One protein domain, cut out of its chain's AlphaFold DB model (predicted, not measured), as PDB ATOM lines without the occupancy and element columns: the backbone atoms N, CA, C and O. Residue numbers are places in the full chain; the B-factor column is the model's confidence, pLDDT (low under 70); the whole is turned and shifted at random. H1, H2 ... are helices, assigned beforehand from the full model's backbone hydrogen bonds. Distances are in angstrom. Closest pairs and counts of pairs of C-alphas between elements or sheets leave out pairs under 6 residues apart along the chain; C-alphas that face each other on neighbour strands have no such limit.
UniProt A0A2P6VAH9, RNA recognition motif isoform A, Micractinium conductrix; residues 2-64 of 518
ATOM      1  N   VAL A   2      56.988  72.685 -45.803       51.09
ATOM      2  CA  VAL A   2      58.116  73.026 -44.890       51.09
ATOM      3  C   VAL A   2      59.448  73.385 -45.591       51.09
ATOM      4  O   VAL A   2      60.223  74.181 -45.076       51.09
ATOM      5  N   ARG A   3      59.716  72.878 -46.806       46.53
ATOM      6  CA  ARG A   3      60.914  73.254 -47.592       46.53
ATOM      7  C   ARG A   3      60.960  74.729 -48.022       46.53
ATOM      8  O   ARG A   3      62.041  75.212 -48.329       46.53
ATOM      9  N   SER A   4      59.827  75.434 -48.053       53.34
ATOM     10  CA  SER A   4      59.768  76.835 -48.497       53.34
ATOM     11  C   SER A   4      60.086  77.835 -47.382       53.34
ATOM     12  O   SER A   4      60.595  78.908 -47.675       53.34
ATOM     13  N   THR A   5      59.836  77.493 -46.114       53.66
ATOM     14  CA  THR A   5      60.130  78.382 -44.976       53.66
ATOM     15  C   THR A   5      61.609  78.364 -44.594       53.66
ATOM     16  O   THR A   5      62.150  79.405 -44.249       53.66
ATOM     17  N   ALA A   6      62.290  77.220 -44.727       51.81
ATOM     18  CA  ALA A   6      63.738  77.141 -44.509       51.81
ATOM     19  C   ALA A   6      64.534  77.952 -45.550       51.81
ATOM     20  O   ALA A   6      65.498  78.616 -45.197       51.81
ATOM     21  N   ALA A   7      64.097  77.948 -46.816       50.75
ATOM     22  CA  ALA A   7      64.702  78.775 -47.861       50.75
ATOM     23  C   ALA A   7      64.415  80.277 -47.671       50.75
ATOM     24  O   ALA A   7      65.252  81.098 -48.019       50.75
ATOM     25  N   ALA A   8      63.255  80.640 -47.109       50.12
ATOM     26  CA  ALA A   8      62.931  82.032 -46.804       50.12
ATOM     27  C   ALA A   8      63.779  82.592 -45.648       50.12
ATOM     28  O   ALA A   8      64.244  83.717 -45.751       50.12
ATOM     29  N   LEU A   9      64.024  81.800 -44.596       52.78
ATOM     30  CA  LEU A   9      64.873  82.209 -43.468       52.78
ATOM     31  C   LEU A   9      66.364  82.255 -43.852       52.78
ATOM     32  O   LEU A   9      67.048  83.214 -43.516       52.78
ATOM     33  N   ALA A  10      66.853  81.290 -44.641       52.56
ATOM     34  CA  ALA A  10      68.219  81.343 -45.178       52.56
ATOM     35  C   ALA A  10      68.445  82.576 -46.082       52.56
ATOM     36  O   ALA A  10      69.515  83.174 -46.052       52.56
ATOM     37  N   ALA A  11      67.422  83.015 -46.825       52.34
ATOM     38  CA  ALA A  11      67.477  84.233 -47.639       52.34
ATOM     39  C   ALA A  11      67.460  85.548 -46.822       52.34
ATOM     40  O   ALA A  11      67.659  86.620 -47.398       52.34
ATOM     41  N   GLU A  12      67.222  85.493 -45.506       53.44
ATOM     42  CA  GLU A  12      67.448  86.614 -44.580       53.44
ATOM     43  C   GLU A  12      68.868  86.555 -43.982       53.44
ATOM     44  O   GLU A  12      69.528  87.587 -43.874       53.44
ATOM     45  N   GLU A  13      69.403  85.356 -43.716       56.34
ATOM     46  CA  GLU A  13      70.808  85.149 -43.312       56.34
ATOM     47  C   GLU A  13      71.812  85.519 -44.430       56.34
ATOM     48  O   GLU A  13      72.908  86.008 -44.154       56.34
ATOM     49  N   GLU A  14      71.418  85.379 -45.701       60.34
ATOM     50  CA  GLU A  14      72.175  85.818 -46.890       60.34
ATOM     51  C   GLU A  14      72.299  87.354 -47.026       60.34
ATOM     52  O   GLU A  14      72.986  87.844 -47.922       60.34
ATOM     53  N   GLN A  15      71.671  88.139 -46.140       75.25
ATOM     54  CA  GLN A  15      71.675  89.610 -46.181       75.25
ATOM     55  C   GLN A  15      72.672  90.244 -45.202       75.25
ATOM     56  O   GLN A  15      72.543  91.423 -44.874       75.25
ATOM     57  N   ILE A  16      73.679  89.495 -44.748       90.94
ATOM     58  CA  ILE A  16      74.670  89.949 -43.765       90.94
ATOM     59  C   ILE A  16      76.088  89.882 -44.356       90.94
ATOM     60  O   ILE A  16      76.504  88.879 -44.935       90.94
ATOM     61  N   CYS A  17      76.866  90.955 -44.193       92.38
ATOM     62  CA  CYS A  17      78.253  91.023 -44.645       92.38
ATOM     63  C   CYS A  17      79.149  90.062 -43.831       92.38
ATOM     64  O   CYS A  17      79.308  90.259 -42.623       92.38
ATOM     65  N   PRO A  18      79.835  89.090 -44.463       91.00
ATOM     66  CA  PRO A  18      80.591  88.049 -43.756       91.00
ATOM     67  C   PRO A  18      81.872  88.537 -43.055       91.00
ATOM     68  O   PRO A  18      82.510  87.752 -42.357       91.00
ATOM     69  N   LEU A  19      82.280  89.801 -43.238       91.94
ATOM     70  CA  LEU A  19      83.483  90.370 -42.607       91.94
ATOM     71  C   LEU A  19      83.201  91.218 -41.361       91.94
ATOM     72  O   LEU A  19      84.048  91.278 -40.474       91.94
ATOM     73  N   CYS A  20      82.047  91.884 -41.293       93.44
ATOM     74  CA  CYS A  20      81.682  92.757 -40.170       93.44
ATOM     75  C   CYS A  20      80.353  92.392 -39.500       93.44
ATOM     76  O   CYS A  20      79.996  93.025 -38.512       93.44
ATOM     77  N   ILE A  21      79.635  91.388 -40.016       92.06
ATOM     78  CA  ILE A  21      78.324  90.938 -39.520       92.06
ATOM     79  C   ILE A  21      77.284  92.083 -39.523       92.06
ATOM     80  O   ILE A  21      76.342  92.103 -38.740       92.06
ATOM     81  N   ASN A  22      77.455  93.060 -40.420       91.69
ATOM     82  CA  ASN A  22      76.495  94.140 -40.634       91.69
ATOM     83  C   ASN A  22      75.476  93.734 -41.699       91.69
ATOM     84  O   ASN A  22      75.846  93.095 -42.687       91.69
ATOM     85  N   GLU A  23      74.228  94.157 -41.534       90.00
ATOM     86  CA  GLU A  23      73.195  94.033 -42.563       90.00
ATOM     87  C   GLU A  23      73.651  94.727 -43.861       90.00
ATOM     88  O   GLU A  23      74.273  95.791 -43.828       90.00
ATOM     89  N   LEU A  24      73.395  94.084 -44.998       89.62
ATOM     90  CA  LEU A  24      73.647  94.618 -46.334       89.62
ATOM     91  C   LEU A  24      72.457  95.485 -46.754       89.62
ATOM     92  O   LEU A  24      71.305  95.061 -46.627       89.62
ATOM     93  N   ASP A  25      72.714  96.659 -47.324       87.31
ATOM     94  CA  ASP A  25      71.659  97.500 -47.911       87.31
ATOM     95  C   ASP A  25      71.149  96.933 -49.254       87.31
ATOM     96  O   ASP A  25      71.801  96.110 -49.898       87.31
ATOM     97  N   GLU A  26      69.995  97.398 -49.749       86.19
ATOM     98  CA  GLU A  26      69.465  97.010 -51.078       86.19
ATOM     99  C   GLU A  26      70.466  97.265 -52.224       86.19
ATOM    100  O   GLU A  26      70.546  96.504 -53.192       86.19
ATOM    101  N   THR A  27      71.262  98.328 -52.095       83.81
ATOM    102  CA  THR A  27      72.340  98.697 -53.022       83.81
ATOM    103  C   THR A  27      73.518  97.726 -52.966       83.81
ATOM    104  O   THR A  27      74.144  97.473 -53.997       83.81
ATOM    105  N   GLU A  28      73.801  97.163 -51.791       87.50
ATOM    106  CA  GLU A  28      74.884  96.209 -51.551       87.50
ATOM    107  C   GLU A  28      74.467  94.784 -51.944       87.50
ATOM    108  O   GLU A  28      75.252  94.075 -52.572       87.50
ATOM    109  N   LYS A  29      73.201  94.401 -51.708       86.81
ATOM    110  CA  LYS A  29      72.595  93.133 -52.176       86.81
ATOM    111  C   LYS A  29      72.660  92.979 -53.697       86.81
ATOM    112  O   LYS A  29      72.894  91.884 -54.203       86.81
ATOM    113  N   ALA A  30      72.499  94.075 -54.440       82.31
ATOM    114  CA  ALA A  30      72.625  94.094 -55.900       82.31
ATOM    115  C   ALA A  30      74.082  94.198 -56.406       82.31
ATOM    116  O   ALA A  30      74.314  94.233 -57.621       82.31
ATOM    117  N   TRP A  31      75.065  94.281 -55.505       83.81
ATOM    118  CA  TRP A  31      76.456  94.562 -55.834       83.81
ATOM    119  C   TRP A  31      77.390  93.399 -55.486       83.81
ATOM    120  O   TRP A  31      77.473  92.927 -54.356       83.81
ATOM    121  N   LEU A  32      78.131  92.957 -56.502       86.19
ATOM    122  CA  LEU A  32      79.095  91.867 -56.422       86.19
ATOM    123  C   LEU A  32      80.439  92.380 -56.953       86.19
ATOM    124  O   LEU A  32      80.622  92.407 -58.170       86.19
ATOM    125  N   PRO A  33      81.376  92.826 -56.093       85.44
ATOM    126  CA  PRO A  33      82.636  93.429 -56.537       85.44
ATOM    127  C   PRO A  33      83.590  92.445 -57.230       85.44
ATOM    128  O   PRO A  33      84.562  92.875 -57.845       85.44
ATOM    129  N   CYS A  34      83.336  91.137 -57.137       86.81
ATOM    130  CA  CYS A  34      84.090  90.103 -57.834       86.81
ATOM    131  C   CYS A  34      83.149  89.121 -58.549       86.81
ATOM    132  O   CYS A  34      82.092  88.757 -58.034       86.81
ATOM    133  N   SER A  35      83.584  88.620 -59.706       84.31
ATOM    134  CA  SER A  35      82.874  87.619 -60.515       84.31
ATOM    135  C   SER A  35      82.699  86.255 -59.833       84.31
ATOM    136  O   SER A  35      81.921  85.441 -60.318       84.31
ATOM    137  N   CYS A  36      83.371  86.001 -58.704       88.12
ATOM    138  CA  CYS A  36      83.162  84.798 -57.891       88.12
ATOM    139  C   CYS A  36      81.849  84.801 -57.084       88.12
ATOM    140  O   CYS A  36      81.555  83.806 -56.427       88.12
ATOM    141  N   GLY A  37      81.085  85.902 -57.090       86.31
ATOM    142  CA  GLY A  37      79.823  86.016 -56.351       86.31
ATOM    143  C   GLY A  37      79.979  86.274 -54.849       86.31
ATOM    144  O   GLY A  37      78.996  86.213 -54.123       86.31
ATOM    145  N   TYR A  38      81.190  86.570 -54.364       90.25
ATOM    146  CA  TYR A  38      81.410  86.884 -52.953       90.25
ATOM    147  C   TYR A  38      80.931  88.303 -52.614       90.25
ATOM    148  O   TYR A  38      81.446  89.285 -53.161       90.25
ATOM    149  N   GLN A  39      79.951  88.390 -51.716       89.88
ATOM    150  CA  GLN A  39      79.268  89.623 -51.336       89.88
ATOM    151  C   GLN A  39      79.849  90.240 -50.059       89.88
ATOM    152  O   GLN A  39      80.301  89.539 -49.155       89.88
ATOM    153  N   LEU A  40      79.872  91.572 -50.021       90.94
ATOM    154  CA  LEU A  40      80.491  92.399 -48.987       90.94
ATOM    155  C   LEU A  40      79.742  93.728 -48.887       90.94
ATOM    156  O   LEU A  40      79.269  94.228 -49.906       90.94
ATOM    157  N   CYS A  41      79.719  94.338 -47.702       92.62
ATOM    158  CA  CYS A  41      79.316  95.737 -47.585       92.62
ATOM    159  C   CYS A  41      80.399  96.667 -48.158       92.62
ATOM    160  O   CYS A  41      81.592  96.330 -48.217       92.62
ATOM    161  N   LEU A  42      79.982  97.862 -48.562       91.00
ATOM    162  CA  LEU A  42      80.802  98.855 -49.240       91.00
ATOM    163  C   LEU A  42      81.977  99.318 -48.367       91.00
ATOM    164  O   LEU A  42      83.082  99.486 -48.878       91.00
ATOM    165  N   PHE A  43      81.772  99.432 -47.050       92.50
ATOM    166  CA  PHE A  43      82.819  99.796 -46.089       92.50
ATOM    167  C   PHE A  43      83.930  98.743 -45.988       92.50
ATOM    168  O   PHE A  43      85.111  99.084 -46.038       92.50
ATOM    169  N   CYS A  44      83.579  97.455 -45.881       93.38
ATOM    170  CA  CYS A  44      84.580  96.383 -45.818       93.38
ATOM    171  C   CYS A  44      85.378  96.278 -47.119       93.38
ATOM    172  O   CYS A  44      86.576  96.005 -47.093       93.38
ATOM    173  N   TYR A  45      84.725  96.516 -48.253       91.56
ATOM    174  CA  TYR A  45      85.385  96.550 -49.548       91.56
ATOM    175  C   TYR A  45      86.321  97.750 -49.725       91.56
ATOM    176  O   TYR A  45      87.439  97.571 -50.207       91.56
ATOM    177  N   ASP A  46      85.904  98.957 -49.332       90.94
ATOM    178  CA  ASP A  46      86.776 100.135 -49.405       90.94
ATOM    179  C   ASP A  46      88.013  99.943 -48.518       90.94
ATOM    180  O   ASP A  46      89.138 100.186 -48.952       90.94
ATOM    181  N   ARG A  47      87.827  99.341 -47.337       92.81
ATOM    182  CA  ARG A  47      88.925  98.924 -46.461       92.81
ATOM    183  C   ARG A  47      89.845  97.888 -47.115       92.81
ATOM    184  O   ARG A  47      91.060  98.063 -47.108       92.81
ATOM    185  N   LEU A  48      89.291  96.853 -47.756       92.25
ATOM    186  CA  LEU A  48      90.055  95.870 -48.547       92.25
ATOM    187  C   LEU A  48      90.843  96.495 -49.714       92.25
ATOM    188  O   LEU A  48      91.840  95.914 -50.143       92.25
ATOM    189  N   LYS A  49      90.398  97.655 -50.214       89.00
ATOM    190  CA  LYS A  49      91.014  98.412 -51.314       89.00
ATOM    191  C   LYS A  49      92.027  99.484 -50.855       89.00
ATOM    192  O   LYS A  49      92.761 100.042 -51.669       89.00
ATOM    193  N   THR A  50      92.035  99.837 -49.573       87.69
ATOM    194  CA  THR A  50      92.858 100.938 -49.034       87.69
ATOM    195  C   THR A  50      93.906 100.455 -48.037       87.69
ATOM    196  O   THR A  50      95.041 100.921 -48.080       87.69
ATOM    197  N   GLU A  51      93.552  99.501 -47.173       90.25
ATOM    198  CA  GLU A  51      94.421  98.961 -46.117       90.25
ATOM    199  C   GLU A  51      95.011  97.578 -46.455       90.25
ATOM    200  O   GLU A  51      95.978  97.155 -45.822       90.25
ATOM    201  N   PHE A  52      94.451  96.861 -47.438       89.25
ATOM    202  CA  PHE A  52      94.835  95.484 -47.782       89.25
ATOM    203  C   PHE A  52      95.258  95.335 -49.255       89.25
ATOM    204  O   PHE A  52      95.402  96.306 -49.989       89.25
ATOM    205  N   SER A  53      95.501  94.097 -49.702       87.56
ATOM    206  CA  SER A  53      96.078  93.772 -51.016       87.56
ATOM    207  C   SER A  53      95.140  93.949 -52.219       87.56
ATOM    208  O   SER A  53      95.446  93.438 -53.293       87.56
ATOM    209  N   ASN A  54      93.999  94.633 -52.077       89.56
ATOM    210  CA  ASN A  54      93.000  94.832 -53.139       89.56
ATOM    211  C   ASN A  54      92.423  93.529 -53.723       89.56
ATOM    212  O   ASN A  54      91.884  93.536 -54.829       89.56
ATOM    213  N   GLN A  55      92.529  92.408 -53.006       91.94
ATOM    214  CA  GLN A  55      92.125  91.079 -53.473       91.94
ATOM    215  C   GLN A  55      90.855  90.592 -52.775       91.94
ATOM    216  O   GLN A  55      90.635  90.834 -51.589       91.94
ATOM    217  N   CYS A  56      90.027  89.849 -53.509       92.56
ATOM    218  CA  CYS A  56      88.854  89.197 -52.943       92.56
ATOM    219  C   CYS A  56      89.270  88.118 -51.924       92.56
ATOM    220  O   CYS A  56      90.045  87.230 -52.281       92.56
ATOM    221  N   PRO A  57      88.732  88.105 -50.689       92.38
ATOM    222  CA  PRO A  57      89.151  87.141 -49.669       92.38
ATOM    223  C   PRO A  57      88.788  85.685 -50.018       92.38
ATOM    224  O   PRO A  57      89.448  84.768 -49.540       92.38
ATOM    225  N   ASN A  58      87.784  85.466 -50.878       91.31
ATOM    226  CA  ASN A  58      87.368  84.134 -51.322       91.31
ATOM    227  C   ASN A  58      88.261  83.590 -52.458       91.31
ATOM    228  O   ASN A  58      88.926  82.570 -52.302       91.31
ATOM    229  N   CYS A  59      88.320  84.283 -53.602       92.62
ATOM    230  CA  CYS A  59      89.025  83.794 -54.798       92.62
ATOM    231  C   CYS A  59      90.432  84.381 -55.017       92.62
ATOM    232  O   CYS A  59      91.113  83.967 -55.952       92.62
ATOM    233  N   ARG A  60      90.864  85.349 -54.195       92.00
ATOM    234  CA  ARG A  60      92.156  86.069 -54.279       92.00
ATOM    235  C   ARG A  60      92.426  86.806 -55.598       92.00
ATOM    236  O   ARG A  60      93.549  87.228 -55.849       92.00
ATOM    237  N   VAL A  61      91.398  87.003 -56.422       87.56
ATOM    238  CA  VAL A  61      91.466  87.847 -57.622       87.56
ATOM    239  C   VAL A  61      91.454  89.315 -57.198       87.56
ATOM    240  O   VAL A  61      90.672  89.698 -56.324       87.56
ATOM    241  N   GLU A  62      92.316  90.124 -57.809       89.00
ATOM    242  CA  GLU A  62      92.358  91.574 -57.603       89.00
ATOM    243  C   GLU A  62      91.062  92.240 -58.079       89.00
ATOM    244  O   GLU A  62      90.486  91.881 -59.109       89.00
ATOM    245  N   TYR A  63      90.577  93.205 -57.302       86.56
ATOM    246  CA  TYR A  63      89.372  93.952 -57.619       86.56
ATOM    247  C   TYR A  63      89.641  94.940 -58.749       86.56
ATOM    248  O   TYR A  63      90.186  96.024 -58.540       86.56
ATOM    249  N   ASP A  64      89.210  94.558 -59.945       77.69
ATOM    250  CA  ASP A  64      89.413  95.328 -61.162       77.69
ATOM    251  C   ASP A  64      88.782  96.735 -61.065       77.69
ATOM    252  O   ASP A  64      87.579  96.894 -60.803       77.69
TER     253      ASP A  64
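This is residues 2 to 64 of the 518 residues of the protein "RNA recognition motif isoform A" of Micractinium conductrix (UniProt A0A2P6VAH9). Little regular structure: residues 2 to 11 of helix H1 stick out as an arm from a body built mostly of loops, with the short helices H2 and H3 in it. The arm adds to the length of the whole, which spans 44 by 19 by 17 A. The 63 printed residues have three named helices, H1, H2, H3 along the chain, and no named strand; the class is all helix, with 25 residues in named elements. The whole is only just loose, close to compact, with a radius of gyration of the C-alphas of 13.2 A.

H1, residues 2 to 13, is 17.6 A long and begins with C-alpha 2 at (58.116, 73.026, -44.890). H2 is residues 26 to 29. H3, residues 42 to 50, is 12.2 A long and ends with C-alpha 50 at (92.858, 100.938, -49.034).

H1 is apart from H2 and H3. H2 and H3 are close but not clearly touching; their closest C-alphas, of Glu 28 and Leu 42, are 6.9 A apart. Every O i to N i+4 pair is within hydrogen-bond range in H3, 6 of 8 in H1; H2 is too short for one.

The printed part has no cut. Both links are long. Residues 2 to 14 have pLDDT under 70.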